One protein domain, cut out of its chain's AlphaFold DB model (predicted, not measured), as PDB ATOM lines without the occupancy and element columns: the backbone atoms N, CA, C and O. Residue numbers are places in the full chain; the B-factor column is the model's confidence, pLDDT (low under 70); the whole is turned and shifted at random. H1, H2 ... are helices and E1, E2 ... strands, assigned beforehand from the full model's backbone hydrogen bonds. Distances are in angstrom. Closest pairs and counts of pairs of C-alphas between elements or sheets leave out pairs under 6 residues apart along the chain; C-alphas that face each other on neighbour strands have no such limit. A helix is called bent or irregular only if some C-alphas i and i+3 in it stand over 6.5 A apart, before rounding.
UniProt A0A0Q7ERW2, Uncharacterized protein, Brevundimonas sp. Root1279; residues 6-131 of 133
ATOM      1  N   VAL A   6      92.430 112.926 111.850       83.12
ATOM      2  CA  VAL A   6      92.736 112.759 110.425       83.12
ATOM      3  C   VAL A   6      91.442 112.790 109.615       83.12
ATOM      4  O   VAL A   6      90.603 111.898 109.692       83.12
ATOM      5  N   VAL A   7      91.259 113.831 108.817       81.69
ATOM      6  CA  VAL A   7      90.105 114.006 107.945       81.69
ATOM      7  C   VAL A   7      90.479 113.602 106.525       81.69
ATOM      8  O   VAL A   7      91.312 114.237 105.885       81.69
ATOM      9  N   VAL A   8      89.845 112.550 106.020       77.38
ATOM     10  CA  VAL A   8      89.995 112.100 104.637       77.38
ATOM     11  C   VAL A   8      88.841 112.665 103.820       77.38
ATOM     12  O   VAL A   8      87.673 112.367 104.065       77.38
ATOM     13  N   ARG A   9      89.177 113.493 102.838       74.56
ATOM     14  CA  ARG A   9      88.260 114.126 101.899       74.56
ATOM     15  C   ARG A   9      88.393 113.485 100.527       74.56
ATOM     16  O   ARG A   9      89.499 113.301 100.012       74.56
ATOM     17  N   GLN A  10      87.254 113.124  99.947       68.06
ATOM     18  CA  GLN A  10      87.190 112.558  98.605       68.06
ATOM     19  C   GLN A  10      86.091 113.250  97.800       68.06
ATOM     20  O   GLN A  10      84.961 113.402  98.272       68.06
ATOM     21  N   SER A  11      86.434 113.644  96.572       64.50
ATOM     22  CA  SER A  11      85.509 114.320  95.664       64.50
ATOM     23  C   SER A  11      84.364 113.403  95.224       64.50
ATOM     24  O   SER A  11      84.592 112.352  94.615       64.50
ATOM     25  N   GLY A  12      83.124 113.826  95.489       60.25
ATOM     26  CA  GLY A  12      81.914 113.164  94.986       60.25
ATOM     27  C   GLY A  12      81.739 113.311  93.469       60.25
ATOM     28  O   GLY A  12      81.277 112.378  92.811       60.25
ATOM     29  N   GLN A  13      82.185 114.437  92.899       64.19
ATOM     30  CA  GLN A  13      82.116 114.708  91.459       64.19
ATOM     31  C   GLN A  13      82.953 113.728  90.640       64.19
ATOM     32  O   GLN A  13      82.553 113.348  89.548       64.19
ATOM     33  N   HIS A  14      84.087 113.267  91.167       58.59
ATOM     34  CA  HIS A  14      84.932 112.318  90.446       58.59
ATOM     35  C   HIS A  14      84.253 110.953  90.306       58.59
ATOM     36  O   HIS A  14      84.281 110.353  89.236       58.59
ATOM     37  N   LEU A  15      83.567 110.493  91.358       62.38
ATOM     38  CA  LEU A  15      82.749 109.282  91.294       62.38
ATOM     39  C   LEU A  15      81.639 109.423  90.243       62.38
ATOM     40  O   LEU A  15      81.470 108.533  89.413       62.38
ATOM     41  N   ALA A  16      80.930 110.556  90.242       61.41
ATOM     42  CA  ALA A  16      79.883 110.840  89.262       61.41
ATOM     43  C   ALA A  16      80.432 110.932  87.826       61.41
ATOM     44  O   ALA A  16      79.845 110.356  86.913       61.41
ATOM     45  N   PHE A  17      81.586 111.578  87.629       64.81
ATOM     46  CA  PHE A  17      82.274 111.677  86.341       64.81
ATOM     47  C   PHE A  17      82.643 110.297  85.794       64.81
ATOM     48  O   PHE A  17      82.362 110.002  84.637       64.81
ATOM     49  N   PHE A  18      83.212 109.414  86.617       61.72
ATOM     50  CA  PHE A  18      83.576 108.069  86.169       61.72
ATOM     51  C   PHE A  18      82.361 107.203  85.834       61.72
ATOM     52  O   PHE A  18      82.378 106.503  84.819       61.72
ATOM     53  N   ILE A  19      81.300 107.266  86.643       63.88
ATOM     54  CA  ILE A  19      80.027 106.596  86.336       63.88
ATOM     55  C   ILE A  19      79.450 107.140  85.022       63.88
ATOM     56  O   ILE A  19      79.039 106.358  84.162       63.88
ATOM     57  N   GLY A  20      79.479 108.462  84.835       66.38
ATOM     58  CA  GLY A  20      79.026 109.132  83.617       66.38
ATOM     59  C   GLY A  20      79.813 108.697  82.381       66.38
ATOM     60  O   GLY A  20      79.214 108.279  81.395       66.38
ATOM     61  N   MET A  21      81.147 108.700  82.451       62.62
ATOM     62  CA  MET A  21      82.017 108.272  81.350       62.62
ATOM     63  C   MET A  21      81.848 106.785  81.026       62.62
ATOM     64  O   MET A  21      81.770 106.425  79.856       62.62
ATOM     65  N   THR A  22      81.722 105.920  82.037       59.56
ATOM     66  CA  THR A  22      81.480 104.480  81.828       59.56
ATOM     67  C   THR A  22      80.138 104.247  81.133       59.56
ATOM     68  O   THR A  22      80.063 103.477  80.178       59.56
ATOM     69  N   THR A  23      79.092 104.961  81.561       63.00
ATOM     70  CA  THR A  23      77.765 104.911  80.931       63.00
ATOM     71  C   THR A  23      77.814 105.417  79.487       63.00
ATOM     72  O   THR A  23      77.320 104.740  78.591       63.00
ATOM     73  N   LEU A  24      78.456 106.562  79.235       68.75
ATOM     74  CA  LEU A  24      78.605 107.128  77.890       68.75
ATOM     75  C   LEU A  24      79.337 106.165  76.949       68.75
ATOM     76  O   LEU A  24      78.893 105.949  75.825       68.75
ATOM     77  N   PHE A  25      80.429 105.548  77.404       63.47
ATOM     78  CA  PHE A  25      81.159 104.574  76.597       63.47
ATOM     79  C   PHE A  25      80.376 103.283  76.368       63.47
ATOM     80  O   PHE A  25      80.456 102.737  75.273       63.47
ATOM     81  N   ALA A  26      79.586 102.815  77.339       61.19
ATOM     82  CA  ALA A  26      78.681 101.688  77.129       61.19
ATOM     83  C   ALA A  26      77.637 102.008  76.045       61.19
ATOM     84  O   ALA A  26      77.392 101.187  75.163       61.19
ATOM     85  N   LEU A  27      77.080 103.223  76.051       66.19
ATOM     86  CA  LEU A  27      76.156 103.690  75.013       66.19
ATOM     87  C   LEU A  27      76.836 103.811  73.642       66.19
ATOM     88  O   LEU A  27      76.278 103.363  72.644       66.19
ATOM     89  N   LEU A  28      78.054 104.359  73.583       63.03
ATOM     90  CA  LEU A  28      78.839 104.425  72.347       63.03
ATOM     91  C   LEU A  28      79.198 103.033  71.825       63.03
ATOM     92  O   LEU A  28      79.131 102.810  70.623       63.03
ATOM     93  N   ALA A  29      79.532 102.089  72.705       61.34
ATOM     94  CA  ALA A  29      79.783 100.706  72.322       61.34
ATOM     95  C   ALA A  29      78.530 100.081  71.693       61.34
ATOM     96  O   ALA A  29      78.631  99.491  70.624       61.34
ATOM     97  N   LEU A  30      77.349 100.278  72.289       61.78
ATOM     98  CA  LEU A  30      76.076  99.838  71.706       61.78
ATOM     99  C   LEU A  30      75.791 100.506  70.350       61.78
ATOM    100  O   LEU A  30      75.279  99.855  69.446       61.78
ATOM    101  N   TRP A  31      76.146 101.785  70.194       61.72
ATOM    102  CA  TRP A  31      75.914 102.546  68.964       61.72
ATOM    103  C   TRP A  31      76.875 102.186  67.823       61.72
ATOM    104  O   TRP A  31      76.447 102.078  66.680       61.72
ATOM    105  N   VAL A  32      78.161 101.966  68.117       58.72
ATOM    106  CA  VAL A  32      79.175 101.505  67.145       58.72
ATOM    107  C   VAL A  32      78.854 100.093  66.653       58.72
ATOM    108  O   VAL A  32      79.127  99.737  65.507       58.72
ATOM    109  N   VAL A  33      78.220  99.292  67.504       56.81
ATOM    110  CA  VAL A  33      77.789  97.923  67.236       56.81
ATOM    111  C   VAL A  33      76.482  97.894  66.422       56.81
ATOM    112  O   VAL A  33      75.597  97.094  66.677       56.81
ATOM    113  N   GLN A  34      76.356  98.669  65.337       57.25
ATOM    114  CA  GLN A  34      75.266  98.496  64.346       57.25
ATOM    115  C   GLN A  34      75.332  97.150  63.573       57.25
ATOM    116  O   GLN A  34      74.900  97.043  62.427       57.25
ATOM    117  N   ARG A  35      75.903  96.106  64.181       54.19
ATOM    118  CA  ARG A  35      75.918  94.713  63.740       54.19
ATOM    119  C   ARG A  35      74.935  93.911  64.600       54.19
ATOM    120  O   ARG A  35      74.718  94.277  65.754       54.19
ATOM    121  N   PRO A  36      74.347  92.816  64.086       56.41
ATOM    122  CA  PRO A  36      73.461  91.967  64.879       56.41
ATOM    123  C   PRO A  36      74.144  91.584  66.202       56.41
ATOM    124  O   PRO A  36      75.255  91.056  66.200       56.41
ATOM    125  N   LEU A  37      73.473  91.889  67.323       52.62
ATOM    126  CA  LEU A  37      73.966  91.813  68.713       52.62
ATOM    127  C   LEU A  37      74.766  90.539  69.041       52.62
ATOM    128  O   LEU A  37      75.650  90.574  69.887       52.62
ATOM    129  N   ILE A  38      74.490  89.436  68.349       55.09
ATOM    130  CA  ILE A  38      75.130  88.129  68.516       55.09
ATOM    131  C   ILE A  38      76.634  88.133  68.169       55.09
ATOM    132  O   ILE A  38      77.397  87.447  68.843       55.09
ATOM    133  N   GLU A  39      77.095  88.914  67.183       56.22
ATOM    134  CA  GLU A  39      78.507  88.887  66.742       56.22
ATOM    135  C   GLU A  39      79.417  89.841  67.527       56.22
ATOM    136  O   GLU A  39      80.611  89.597  67.696       56.22
ATOM    137  N   ALA A  40      78.858  90.940  68.025       53.59
ATOM    138  CA  ALA A  40      79.602  91.978  68.736       53.59
ATOM    139  C   ALA A  40      79.542  91.841  70.266       53.59
ATOM    140  O   ALA A  40      80.257  92.548  70.986       53.59
ATOM    141  N   TYR A  41      78.722  90.907  70.758       54.22
ATOM    142  CA  TYR A  41      78.546  90.598  72.174       54.22
ATOM    143  C   TYR A  41      79.873  90.405  72.931       54.22
ATOM    144  O   TYR A  41      80.022  91.011  73.993       54.22
ATOM    145  N   PRO A  42      80.875  89.661  72.411       61.19
ATOM    146  CA  PRO A  42      82.111  89.417  73.152       61.19
ATOM    147  C   PRO A  42      82.961  90.680  73.291       61.19
ATOM    148  O   PRO A  42      83.464  90.963  74.372       61.19
ATOM    149  N   ALA A  43      83.094  91.467  72.218       58.03
ATOM    150  CA  ALA A  43      83.942  92.657  72.203       58.03
ATOM    151  C   ALA A  43      83.346  93.795  73.046       58.03
ATOM    152  O   ALA A  43      84.059  94.420  73.830       58.03
ATOM    153  N   GLY A  44      82.031  94.022  72.943       60.12
ATOM    154  CA  GLY A  44      81.323  95.014  73.754       60.12
ATOM    155  C   GLY A  44      81.360  94.680  75.248       60.12
ATOM    156  O   GLY A  44      81.712  95.538  76.060       60.12
ATOM    157  N   LEU A  45      81.090  93.419  75.617       60.06
ATOM    158  CA  LEU A  45      81.216  92.957  77.005       60.06
ATOM    159  C   LEU A  45      82.652  93.038  77.513       60.06
ATOM    160  O   LEU A  45      82.854  93.408  78.663       60.06
ATOM    161  N   PHE A  46      83.644  92.728  76.679       61.12
ATOM    162  CA  PHE A  46      85.048  92.782  77.076       61.12
ATOM    163  C   PHE A  46      85.506  94.215  77.371       61.12
ATOM    164  O   PHE A  46      86.161  94.451  78.384       61.12
ATOM    165  N   VAL A  47      85.097  95.192  76.556       63.38
ATOM    166  CA  VAL A  47      85.382  96.614  76.807       63.38
ATOM    167  C   VAL A  47      84.679  97.092  78.081       63.38
ATOM    168  O   VAL A  47      85.327  97.676  78.949       63.38
ATOM    169  N   VAL A  48      83.387  96.786  78.256       60.75
ATOM    170  CA  VAL A  48      82.644  97.125  79.483       60.75
ATOM    171  C   VAL A  48      83.266  96.458  80.715       60.75
ATOM    172  O   VAL A  48      83.411  97.110  81.745       60.75
ATOM    173  N   ALA A  49      83.698  95.200  80.614       60.34
ATOM    174  CA  ALA A  49      84.358  94.475  81.694       60.34
ATOM    175  C   ALA A  49      85.727  95.072  82.037       60.34
ATOM    176  O   ALA A  49      86.014  95.258  83.215       60.34
ATOM    177  N   ILE A  50      86.549  95.442  81.047       63.62
ATOM    178  CA  ILE A  50      87.822  96.135  81.294       63.62
ATOM    179  C   ILE A  50      87.568  97.463  81.999       63.62
ATOM    180  O   ILE A  50      88.226  97.745  82.994       63.62
ATOM    181  N   PHE A  51      86.603  98.267  81.551       60.44
ATOM    182  CA  PHE A  51      86.312  99.547  82.197       60.44
ATOM    183  C   PHE A  51      85.678  99.387  83.581       60.44
ATOM    184  O   PHE A  51      86.016 100.149  84.483       60.44
ATOM    185  N   ALA A  52      84.840  98.373  83.795       56.78
ATOM    186  CA  ALA A  52      84.325  98.031  85.115       56.78
ATOM    187  C   ALA A  52      85.453  97.569  86.048       56.78
ATOM    188  O   ALA A  52      85.502  97.997  87.198       56.78
ATOM    189  N   VAL A  53      86.394  96.760  85.552       57.38
ATOM    190  CA  VAL A  53      87.568  96.299  86.303       57.38
ATOM    191  C   VAL A  53      88.516  97.452  86.586       57.38
ATOM    192  O   VAL A  53      88.904  97.591  87.733       57.38
ATOM    193  N   VAL A  54      88.857  98.302  85.613       56.34
ATOM    194  CA  VAL A  54      89.731  99.481  85.781       56.34
ATOM    195  C   VAL A  54      89.076 100.517  86.688       56.34
ATOM    196  O   VAL A  54      89.733 101.043  87.584       56.34
ATOM    197  N   GLY A  55      87.776 100.761  86.526       55.00
ATOM    198  CA  GLY A  55      86.984 101.573  87.443       55.00
ATOM    199  C   GLY A  55      87.079 101.007  88.856       55.00
ATOM    200  O   GLY A  55      87.565 101.676  89.766       55.00
ATOM    201  N   LEU A  56      86.745  99.729  89.038       50.28
ATOM    202  CA  LEU A  56      86.895  99.033  90.313       50.28
ATOM    203  C   LEU A  56      88.348  99.062  90.824       50.28
ATOM    204  O   LEU A  56      88.555  99.189  92.022       50.28
ATOM    205  N   HIS A  57      89.362  99.018  89.962       51.59
ATOM    206  CA  HIS A  57      90.793  99.068  90.288       51.59
ATOM    207  C   HIS A  57      91.190 100.419  90.891       51.59
ATOM    208  O   HIS A  57      91.808 100.486  91.955       51.59
ATOM    209  N   ILE A  58      90.759 101.507  90.246       52.03
ATOM    210  CA  ILE A  58      90.942 102.881  90.722       52.03
ATOM    211  C   ILE A  58      90.226 103.064  92.073       52.03
ATOM    212  O   ILE A  58      90.768 103.703  92.974       52.03
ATOM    213  N   PHE A  59      89.065 102.425  92.263       49.50
ATOM    214  CA  PHE A  59      88.255 102.506  93.487       49.50
ATOM    215  C   PHE A  59      88.540 101.430  94.556       49.50
ATOM    216  O   PHE A  59      87.952 101.479  95.640       49.50
ATOM    217  N   THR A  60      89.411 100.450  94.297       44.84
ATOM    218  CA  THR A  60      89.765  99.386  95.263       44.84
ATOM    219  C   THR A  60      91.000  99.716  96.079       44.84
ATOM    220  O   THR A  60      91.247  99.020  97.061       44.84
ATOM    221  N   SER A  61      91.714 100.801  95.755       51.91
ATOM    222  CA  SER A  61      92.627 101.449  96.701       51.91
ATOM    223  C   SER A  61      91.804 102.245  97.727       51.91
ATOM    224  O   SER A  61      91.655 103.458  97.605       51.91
ATOM    225  N   ARG A  62      91.176 101.555  98.685       67.06
ATOM    226  CA  ARG A  62      90.262 102.159  99.668       67.06
ATOM    227  C   ARG A  62      91.011 102.508 100.943       67.06
ATOM    228  O   ARG A  62      91.634 101.633 101.542       67.06
ATOM    229  N   LEU A  63      90.890 103.756 101.386       73.31
ATOM    230  CA  LEU A  63      91.135 104.078 102.787       73.31
ATOM    231  C   LEU A  63      89.942 103.569 103.596       73.31
ATOM    232  O   LEU A  63      88.794 103.884 103.294       73.31
ATOM    233  N   VAL A  64      90.218 102.734 104.587       73.62
ATOM    234  CA  VAL A  64      89.240 102.121 105.480       73.62
ATOM    235  C   VAL A  64      89.613 102.520 106.894       73.62
ATOM    236  O   VAL A  64      90.763 102.363 107.295       73.62
ATOM    237  N   LEU A  65      88.640 103.016 107.647       72.50
ATOM    238  CA  LEU A  65      88.792 103.252 109.074       72.50
ATOM    239  C   LEU A  65      88.115 102.108 109.828       72.50
ATOM    240  O   LEU A  65      86.933 101.837 109.619       72.50
ATOM    241  N   THR A  66      88.865 101.404 110.670       76.81
ATOM    242  CA  THR A  66      88.347 100.332 111.529       76.81
ATOM    243  C   THR A  66      88.762 100.636 112.963       76.81
ATOM    244  O   THR A  66      89.915 100.437 113.335       76.81
ATOM    245  N   GLY A  67      87.837 101.184 113.756       77.62
ATOM    246  CA  GLY A  67      88.164 101.739 115.071       77.62
ATOM    247  C   GLY A  67      89.158 102.900 114.951       77.62
ATOM    248  O   GLY A  67      88.921 103.834 114.188       77.62
ATOM    249  N   ALA A  68      90.279 102.807 115.668       79.12
ATOM    250  CA  ALA A  68      91.381 103.773 115.635       79.12
ATOM    251  C   ALA A  68      92.427 103.483 114.537       79.12
ATOM    252  O   ALA A  68      93.499 104.076 114.537       79.12
ATOM    253  N   VAL A  69      92.178 102.542 113.618       82.12
ATOM    254  CA  VAL A  69      93.156 102.170 112.583       82.12
ATOM    255  C   VAL A  69      92.698 102.668 111.221       82.12
ATOM    256  O   VAL A  69      91.704 102.184 110.672       82.12
ATOM    257  N   LEU A  70      93.455 103.603 110.645       82.88
ATOM    258  CA  LEU A  70      93.306 104.017 109.255       82.88
ATOM    259  C   LEU A  70      94.184 103.117 108.386       82.88
ATOM    260  O   LEU A  70      95.403 103.104 108.522       82.88
ATOM    261  N   SER A  71      93.563 102.356 107.491       81.19
ATOM    262  CA  SER A  71      94.241 101.415 106.600       81.19
ATOM    263  C   SER A  71      94.027 101.781 105.144       81.19
ATOM    264  O   SER A  71      92.914 102.110 104.748       81.19
ATOM    265  N   ALA A  72      95.056 101.636 104.318       79.62
ATOM    266  CA  ALA A  72      94.905 101.589 102.873       79.62
ATOM    267  C   ALA A  72      94.832 100.125 102.438       79.62
ATOM    268  O   ALA A  72      95.730  99.330 102.729       79.62
ATOM    269  N   ARG A  73      93.760  99.763 101.736       75.50
ATOM    270  CA  ARG A  73      93.579  98.433 101.150       75.50
ATOM    271  C   ARG A  73      93.681  98.504  99.642       75.50
ATOM    272  O   ARG A  73      93.213  99.477  99.070       75.50
ATOM    273  N   ARG A  74      94.238  97.473  99.008       71.56
ATOM    274  CA  ARG A  74      94.257  97.274  97.552       71.56
ATOM    275  C   ARG A  74      93.917  95.812  97.261       71.56
ATOM    276  O   ARG A  74      94.510  94.922  97.856       71.56
ATOM    277  N   TYR A  75      92.922  95.565  96.408       66.25
ATOM    278  CA  TYR A  75      92.378  94.215  96.136       66.25
ATOM    279  C   TYR A  75      91.961  93.441  97.397       66.25
ATOM    280  O   TYR A  75      92.150  92.235  97.494       66.25
ATOM    281  N   GLY A  76      91.433  94.143  98.402       65.06
ATOM    282  CA  GLY A  76      91.046  93.536  99.680       65.06
ATOM    283  C   GLY A  76      92.205  93.283 100.654       65.06
ATOM    284  O   GLY A  76      91.940  93.083 101.836       65.06
ATOM    285  N   LEU A  77      93.462  93.386 100.213       72.50
ATOM    286  CA  LEU A  77      94.646  93.259 101.064       72.50
ATOM    287  C   LEU A  77      95.008  94.603 101.700       72.50
ATOM    288  O   LEU A  77      95.016  95.631 101.022       72.50
ATOM    289  N   THR A  78      95.334  94.606 102.991       81.62
ATOM    290  CA  THR A  78      95.884  95.788 103.671       81.62
ATOM    291  C   THR A  78      97.326  95.994 103.223       81.62
ATOM    292  O   THR A  78      98.174  95.141 103.463       81.62
ATOM    293  N   ILE A  79      97.602  97.124 102.567       81.62
ATOM    294  CA  ILE A  79      98.945  97.479 102.075       81.62
ATOM    295  C   ILE A  79      99.651  98.500 102.970       81.62
ATOM    296  O   ILE A  79     100.854  98.700 102.847       81.62
ATOM    297  N   TRP A  80      98.902  99.170 103.844       85.88
ATOM    298  CA  TRP A  80      99.413 100.126 104.817       85.88
ATOM    299  C   TRP A  80      98.361 100.356 105.904       85.88
ATOM    300  O   TRP A  80      97.160 100.299 105.623       85.88
ATOM    301  N   SER A  81      98.802 100.637 107.126       84.81
ATOM    302  CA  SER A  81      97.931 100.987 108.244       84.81
ATOM    303  C   SER A  81      98.665 101.853 109.252       84.81
ATOM    304  O   SER A  81      99.835 101.602 109.534       84.81
ATOM    305  N   VAL A  82      97.958 102.803 109.852       81.81
ATOM    306  CA  VAL A  82      98.452 103.582 110.985       81.81
ATOM    307  C   VAL A  82      97.360 103.723 112.036       81.81
ATOM    308  O   VAL A  82      96.167 103.773 111.715       81.81
ATOM    309  N   MET A  83      97.773 103.782 113.297       82.31
ATOM    310  CA  MET A  83      96.884 104.192 114.372       82.31
ATOM    311  C   MET A  83      96.652 105.702 114.300       82.31
ATOM    312  O   MET A  83      97.587 106.478 114.137       82.31
ATOM    313  N   VAL A  84      95.393 106.104 114.409       79.62
ATOM    314  CA  VAL A  84      94.945 107.492 114.470       79.62
ATOM    315  C   VAL A  84      93.982 107.625 115.641       79.62
ATOM    316  O   VAL A  84      93.051 106.833 115.766       79.62
ATOM    317  N   ASP A  85      94.178 108.637 116.486       75.56
ATOM    318  CA  ASP A  85      93.292 108.881 117.635       75.56
ATOM    319  C   ASP A  85      91.841 109.074 117.188       75.56
ATOM    320  O   ASP A  85      90.900 108.566 117.797       75.56
ATOM    321  N   GLN A  86      91.663 109.829 116.104       77.12
ATOM    322  CA  GLN A  86      90.373 110.095 115.490       77.12
ATOM    323  C   GLN A  86      90.538 110.215 113.979       77.12
ATOM    324  O   GLN A  86      91.491 110.833 113.499       77.12
ATOM    325  N   ALA A  87      89.576 109.695 113.218       75.25
ATOM    326  CA  ALA A  87      89.498 109.965 111.792       75.25
ATOM    327  C   ALA A  87      88.059 110.105 111.305       75.25
ATOM    328  O   ALA A  87      87.133 109.517 111.862       75.25
ATOM    329  N   ALA A  88      87.877 110.906 110.259       74.62
ATOM    330  CA  ALA A  88      86.577 111.172 109.662       74.62
ATOM    331  C   ALA A  88      86.678 111.169 108.136       74.62
ATOM    332  O   ALA A  88      87.619 111.726 107.571       74.62
ATOM    333  N   PHE A  89      85.680 110.585 107.470       71.56
ATOM    334  CA  PHE A  89      85.516 110.702 106.025       71.56
ATOM    335  C   PHE A  89      84.527 111.817 105.711       71.56
ATOM    336  O   PHE A  89      83.392 111.795 106.182       71.56
ATOM    337  N   HIS A  90      84.939 112.764 104.879       72.75
ATOM    338  CA  HIS A  90      84.065 113.809 104.366       72.75
ATOM    339  C   HIS A  90      83.971 113.704 102.845       72.75
ATOM    340  O   HIS A  90      84.979 113.661 102.140       72.75
ATOM    341  N   ARG A  91      82.742 113.686 102.325       63.38
ATOM    342  CA  ARG A  91      82.514 113.947 100.903       63.38
ATOM    343  C   ARG A  91      82.615 115.447 100.682       63.38
ATOM    344  O   ARG A  91      81.999 116.209 101.422       63.38
ATOM    345  N   THR A  92      83.390 115.854  99.688       65.00
ATOM    346  CA  THR A  92      83.462 117.255  99.262       65.00
ATOM    347  C   THR A  92      83.079 117.330  97.793       65.00
ATOM    348  O   THR A  92      83.314 116.390  97.024       65.00
ATOM    349  N   GLU A  93      82.437 118.422  97.402       59.53
ATOM    350  CA  GLU A  93      82.102 118.668  95.999       59.53
ATOM    351  C   GLU A  93      83.277 119.306  95.245       59.53
ATOM    352  O   GLU A  93      83.364 119.156  94.033       59.53
ATOM    353  N   ASP A  94      84.233 119.904  95.962       59.94
ATOM    354  CA  ASP A  94      85.192 120.871  95.412       59.94
ATOM    355  C   ASP A  94      86.602 120.301  95.159       59.94
ATOM    356  O   ASP A  94      87.451 120.903  94.498       59.94
ATOM    357  N   ASP A  95      86.888 119.089  95.643       59.47
ATOM    358  CA  ASP A  95      88.230 118.513  95.541       59.47
ATOM    359  C   ASP A  95      88.511 117.860  94.178       59.47
ATOM    360  O   ASP A  95      89.045 116.769  94.172       59.47
ATOM    361  N   ALA A  96      88.162 118.463  93.032       57.66
ATOM    362  CA  ALA A  96      88.561 118.140  91.636       57.66
ATOM    363  C   ALA A  96      89.155 116.730  91.316       57.66
ATOM    364  O   ALA A  96      90.163 116.620  90.616       57.66
ATOM    365  N   GLY A  97      88.604 115.646  91.867       57.00
ATOM    366  CA  GLY A  97      89.170 114.293  91.789       57.00
ATOM    367  C   GLY A  97      90.405 113.939  92.626       57.00
ATOM    368  O   GLY A  97      90.967 112.860  92.441       57.00
ATOM    369  N   TRP A  98      90.833 114.787  93.554       67.75
ATOM    370  CA  TRP A  98      91.971 114.532  94.432       67.75
ATOM    371  C   TRP A  98      91.530 113.837  95.721       67.75
ATOM    372  O   TRP A  98      90.486 114.141  96.295       67.75
ATOM    373  N   LEU A  99      92.368 112.921  96.196       73.44
ATOM    374  CA  LEU A  99      92.354 112.491  97.582       73.44
ATOM    375  C   LEU A  99      93.038 113.582  98.406       73.44
ATOM    376  O   LEU A  99      94.219 113.885  98.191       73.44
ATOM    377  N   VAL A 100      92.301 114.163  99.345       80.06
ATOM    378  CA  VAL A 100      92.843 115.131 100.294       80.06
ATOM    379  C   VAL A 100      92.814 114.500 101.676       80.06
ATOM    380  O   VAL A 100      91.782 114.015 102.126       80.06
ATOM    381  N   ILE A 101      93.955 114.473 102.351       84.94
ATOM    382  CA  ILE A 101      94.047 114.047 103.745       84.94
ATOM    383  C   ILE A 101      94.511 115.247 104.552       84.94
ATOM    384  O   ILE A 101      95.564 115.811 104.274       84.94
ATOM    385  N   GLU A 102      93.721 115.643 105.537       87.88
ATOM    386  CA  GLU A 102      93.993 116.765 106.426       87.88
ATOM    387  C   GLU A 102      94.187 116.243 107.840       87.88
ATOM    388  O   GLU A 102      93.437 115.392 108.306       87.88
ATOM    389  N   VAL A 103      95.157 116.786 108.559       86.62
ATOM    390  CA  VAL A 103      95.282 116.566 109.996       86.62
ATOM    391  C   VAL A 103      94.781 117.820 110.689       86.62
ATOM    392  O   VAL A 103      95.303 118.910 110.458       86.62
ATOM    393  N   ARG A 104      93.743 117.692 111.516       89.81
ATOM    394  CA  ARG A 104      93.096 118.811 112.209       89.81
ATOM    395  C   ARG A 104      93.227 118.660 113.718       89.81
ATOM    396  O   ARG A 104      93.154 117.559 114.235       89.81
ATOM    397  N   LYS A 105      93.364 119.762 114.450       88.06
ATOM    398  CA  LYS A 105      93.306 119.788 115.919       88.06
ATOM    399  C   LYS A 105      92.511 121.006 116.357       88.06
ATOM    400  O   LYS A 105      92.772 122.110 115.885       88.06
ATOM    401  N   ALA A 106      91.511 120.801 117.216       85.38
ATOM    402  CA  ALA A 106      90.607 121.862 117.677       85.38
ATOM    403  C   ALA A 106      90.038 122.729 116.525       85.38
ATOM    404  O   ALA A 106      90.020 123.954 116.590       85.38
ATOM    405  N   GLY A 107      89.635 122.089 115.420       83.81
ATOM    406  CA  GLY A 107      89.061 122.763 114.249       83.81
ATOM    407  C   GLY A 107      90.070 123.413 113.289       83.81
ATOM    408  O   GLY A 107      89.690 123.715 112.157       83.81
ATOM    409  N   ARG A 108      91.346 123.561 113.663       87.69
ATOM    410  CA  ARG A 108      92.409 124.085 112.786       87.69
ATOM    411  C   ARG A 108      93.113 122.969 112.025       87.69
ATOM    412  O   ARG A 108      93.378 121.918 112.598       87.69
ATOM    413  N   THR A 109      93.437 123.205 110.758       90.56
ATOM    414  CA  THR A 109      94.263 122.293 109.953       90.56
ATOM    415  C   THR A 109      95.731 122.494 110.316       90.56
ATOM    416  O   THR A 109      96.251 123.596 110.184       90.56
ATOM    417  N   LEU A 110      96.373 121.435 110.806       89.38
ATOM    418  CA  LEU A 110      97.800 121.398 111.125       89.38
ATOM    419  C   LEU A 110      98.642 121.134 109.876       89.38
ATOM    420  O   LEU A 110      99.719 121.695 109.719       89.38
ATOM    421  N   GLY A 111      98.130 120.300 108.973       90.19
ATOM    422  CA  GLY A 111      98.770 119.990 107.704       90.19
ATOM    423  C   GLY A 111      97.825 119.236 106.780       90.19
ATOM    424  O   GLY A 111      96.815 118.681 107.221       90.19
ATOM    425  N   SER A 112      98.136 119.231 105.487       89.50
ATOM    426  CA  SER A 112      97.353 118.510 104.493       89.50
ATOM    427  C   SER A 112      98.229 117.897 103.409       89.50
ATOM    428  O   SER A 112      99.322 118.370 103.098       89.50
ATOM    429  N   MET A 113      97.727 116.820 102.821       88.25
ATOM    430  CA  MET A 113      98.287 116.170 101.652       88.25
ATOM    431  C   MET A 113      97.196 116.069 100.593       88.25
ATOM    432  O   MET A 113      96.154 115.463 100.829       88.25
ATOM    433  N   ARG A 114      97.457 116.618  99.403       83.75
ATOM    434  CA  ARG A 114      96.582 116.508  98.230       83.75
ATOM    435  C   ARG A 114      97.281 115.701  97.141       83.75
ATOM    436  O   ARG A 114      98.311 116.117  96.613       83.75
ATOM    437  N   ARG A 115      96.739 114.529  96.808       74.62
ATOM    438  CA  ARG A 115      97.306 113.602  95.810       74.62
ATOM    439  C   ARG A 115      96.189 112.939  95.002       74.62
ATOM    440  O   ARG A 115      95.082 112.779  95.492       74.62
ATOM    441  N   ARG A 116      96.466 112.531  93.760       69.75
ATOM    442  CA  ARG A 116      95.498 111.750  92.956       69.75
ATOM    443  C   ARG A 116      95.345 110.314  93.465       69.75
ATOM    444  O   ARG A 116      94.268 109.741  93.377       69.75
ATOM    445  N   HIS A 117      96.417 109.755  94.023       71.44
ATOM    446  CA  HIS A 117      96.449 108.416  94.604       71.44
ATOM    447  C   HIS A 117      97.050 108.473  96.006       71.44
ATOM    448  O   HIS A 117      97.934 109.293  96.266       71.44
ATOM    449  N   PHE A 118      96.578 107.606  96.904       76.75
ATOM    450  CA  PHE A 118      97.176 107.480  98.229       76.75
ATOM    451  C   PHE A 118      98.608 106.946  98.118       76.75
ATOM    452  O   PHE A 118      98.839 105.903  97.507       76.75
ATOM    453  N   GLU A 119      99.551 107.653  98.736       82.00
ATOM    454  CA  GLU A 119     100.956 107.268  98.803       82.00
ATOM    455  C   GLU A 119     101.385 107.177 100.280       82.00
ATOM    456  O   GLU A 119     101.540 108.217 100.928       82.00
ATOM    457  N   PRO A 120     101.612 105.962 100.815       82.81
ATOM    458  CA  PRO A 120     101.975 105.748 102.217       82.81
ATOM    459  C   PRO A 120     103.149 106.608 102.697       82.81
ATOM    460  O   PRO A 120     103.039 107.322 103.684       82.81
ATOM    461  N   ARG A 121     104.245 106.636 101.927       85.75
ATOM    462  CA  ARG A 121     105.469 107.381 102.274       85.75
ATOM    463  C   ARG A 121     105.263 108.893 102.334       85.75
ATOM    464  O   ARG A 121     106.002 109.593 103.019       85.75
ATOM    465  N   ALA A 122     104.329 109.432 101.554       85.50
ATOM    466  CA  ALA A 122     104.016 110.856 101.608       85.50
ATOM    467  C   ALA A 122     103.210 111.188 102.868       85.50
ATOM    468  O   ALA A 122     103.446 112.227 103.480       85.50
ATOM    469  N   PHE A 123     102.313 110.288 103.276       84.94
ATOM    470  CA  PHE A 123     101.537 110.456 104.495       84.94
ATOM    471  C   PHE A 123     102.373 110.235 105.761       84.94
ATOM    472  O   PHE A 123     102.287 111.044 106.678       84.94
ATOM    473  N   ASP A 124     103.256 109.234 105.780       86.19
ATOM    474  CA  ASP A 124     104.191 109.021 106.893       86.19
ATOM    475  C   ASP A 124     105.063 110.268 107.116       86.19
ATOM    476  O   ASP A 124     105.163 110.761 108.234       86.19
ATOM    477  N   ARG A 125     105.590 110.868 106.035       89.44
ATOM    478  CA  ARG A 125     106.339 112.135 106.110       89.44
ATOM    479  C   ARG A 125     105.514 113.295 106.667       89.44
ATOM    480  O   ARG A 125     106.069 114.144 107.354       89.44
ATOM    481  N   LEU A 126     104.214 113.355 106.363       89.31
ATOM    482  CA  LEU A 126     103.322 114.362 106.940       89.31
ATOM    483  C   LEU A 126     103.173 114.149 108.452       89.31
ATOM    484  O   LEU A 126     103.260 115.114 109.202       89.31
ATOM    485  N   LEU A 127     102.974 112.908 108.905       87.25
ATOM    486  CA  LEU A 127     102.862 112.594 110.333       87.25
ATOM    487  C   LEU A 127     104.166 112.870 111.089       87.25
ATOM    488  O   LEU A 127     104.121 113.486 112.154       87.25
ATOM    489  N   ASP A 128     105.308 112.483 110.514       90.06
ATOM    490  CA  ASP A 128     106.638 112.758 111.063       90.06
ATOM    491  C   ASP A 128     106.873 114.277 111.174       90.06
ATOM    492  O   ASP A 128     107.296 114.770 112.217       90.06
ATOM    493  N   HIS A 129     106.528 115.045 110.131       91.00
ATOM    494  CA  HIS A 129     106.642 116.509 110.133       91.00
ATOM    495  C   HIS A 129     105.768 117.178 111.205       91.00
ATOM    496  O   HIS A 129     106.142 118.213 111.751       91.00
ATOM    497  N   LEU A 130     104.615 116.585 111.516       88.44
ATOM    498  CA  LEU A 130     103.698 117.076 112.544       88.44
ATOM    499  C   LEU A 130     104.024 116.551 113.955       88.44
ATOM    500  O   LEU A 130     103.326 116.927 114.896       88.44
ATOM    501  N   ALA A 131     105.057 115.711 114.109       87.94
ATOM    502  CA  ALA A 131     105.421 115.036 115.357       87.94
ATOM    503  C   ALA A 131     104.245 114.264 115.991       87.94
ATOM    504  O   ALA A 131     103.995 114.350 117.193       87.94
TER     505      ALA A 131
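What this domain is: This is residues 6 to 131 of the 133 residues of an uncharacterized protein of Brevundimonas sp. Root1279 (UniProt A0A0Q7ERW2). A long helical hairpin, H1 and H2, runs out from a head made of two small sheets, E5 E1 E6 E7 and E2 E3 E4, with H3 packed on both. The hairpin makes most of the length, and its tip, residues 34 to 39, sticks out free. You will read 126 residues, with three named helices and seven named strands in the order E1 H1 H2 E2 E3 E4 E5 E6 E7 H3, a mixed class. The larger sheet is mixed, in the order E5, E1, E6, E7, and the smaller, E2, E3, E4, is antiparallel. The whole is loose, with a radius of gyration of the C-alphas of 19.0 A and spans of 64 by 30 by 22 A.

How they stand to each other: Start at E1, residues 6 to 11; a tight link leads to H1, residues 12 to 32. H1 forms a helical hairpin with H2, residues 37 to 60: they touch, at a shallow tilt of 13 degrees, opposite ways, closest at the C-alphas of Ala 29 and Gly 44, 6.1 A apart. H2 touches H1 with residues 44 to 55 alone, and is irregular, C-alphas 39 and 42 being 7.4 A apart. Next comes a meander, each strand the antiparallel neighbour of the one before: E2, residues 62 to 66, E3, residues 69 to 74, and E4, residues 77 to 83. Look there for N 64 and O 71, 2.8 A, and N 72 and O 80, 2.8 A, within hydrogen-bond range. E5, residues 86 to 92, is parallel to E1, with N 8 and O 88 at 2.8 A. E6, residues 99 to 105, is antiparallel to E1, with N 7 and O 102 at 2.7 A, and forms a hairpin with E7, residues 108 to 115, with N 101 and O 113 at 2.9 A. H3, residues 120 to 129, lies over E7 at a height over the sheet of 9.8 A; their closest C-alphas, of Met 113 and Phe 123, are 7.2 A apart. H3 is also on the sheet of E2, E3 and E4. Each O i to N i+4 pair is within hydrogen-bond range in H1 and H3; in H2, 18 of 20 are.

Where its parts are: Find C-alpha 6 at (92.736, 112.759, 110.425), where E1 begins. H1 is 30.3 A long and H2 31.8 A, from C-alpha 37 at (73.966, 91.813, 68.713). E7 is 20.5 A long and bends by 57 degrees at residue 111. H3, 14.2 A long, ends at C-alpha 129, (106.642, 116.509, 110.133).

The domain as a whole: The two C-alphas farthest apart, of Pro 36 and Ala 131, are 64.0 A apart. The printed part has no cut and no long link. The model's mean pLDDT over the printed part is 70.7, and it is under 70 at residues 10 to 62, 75 to 76, 91 to 98 and 116.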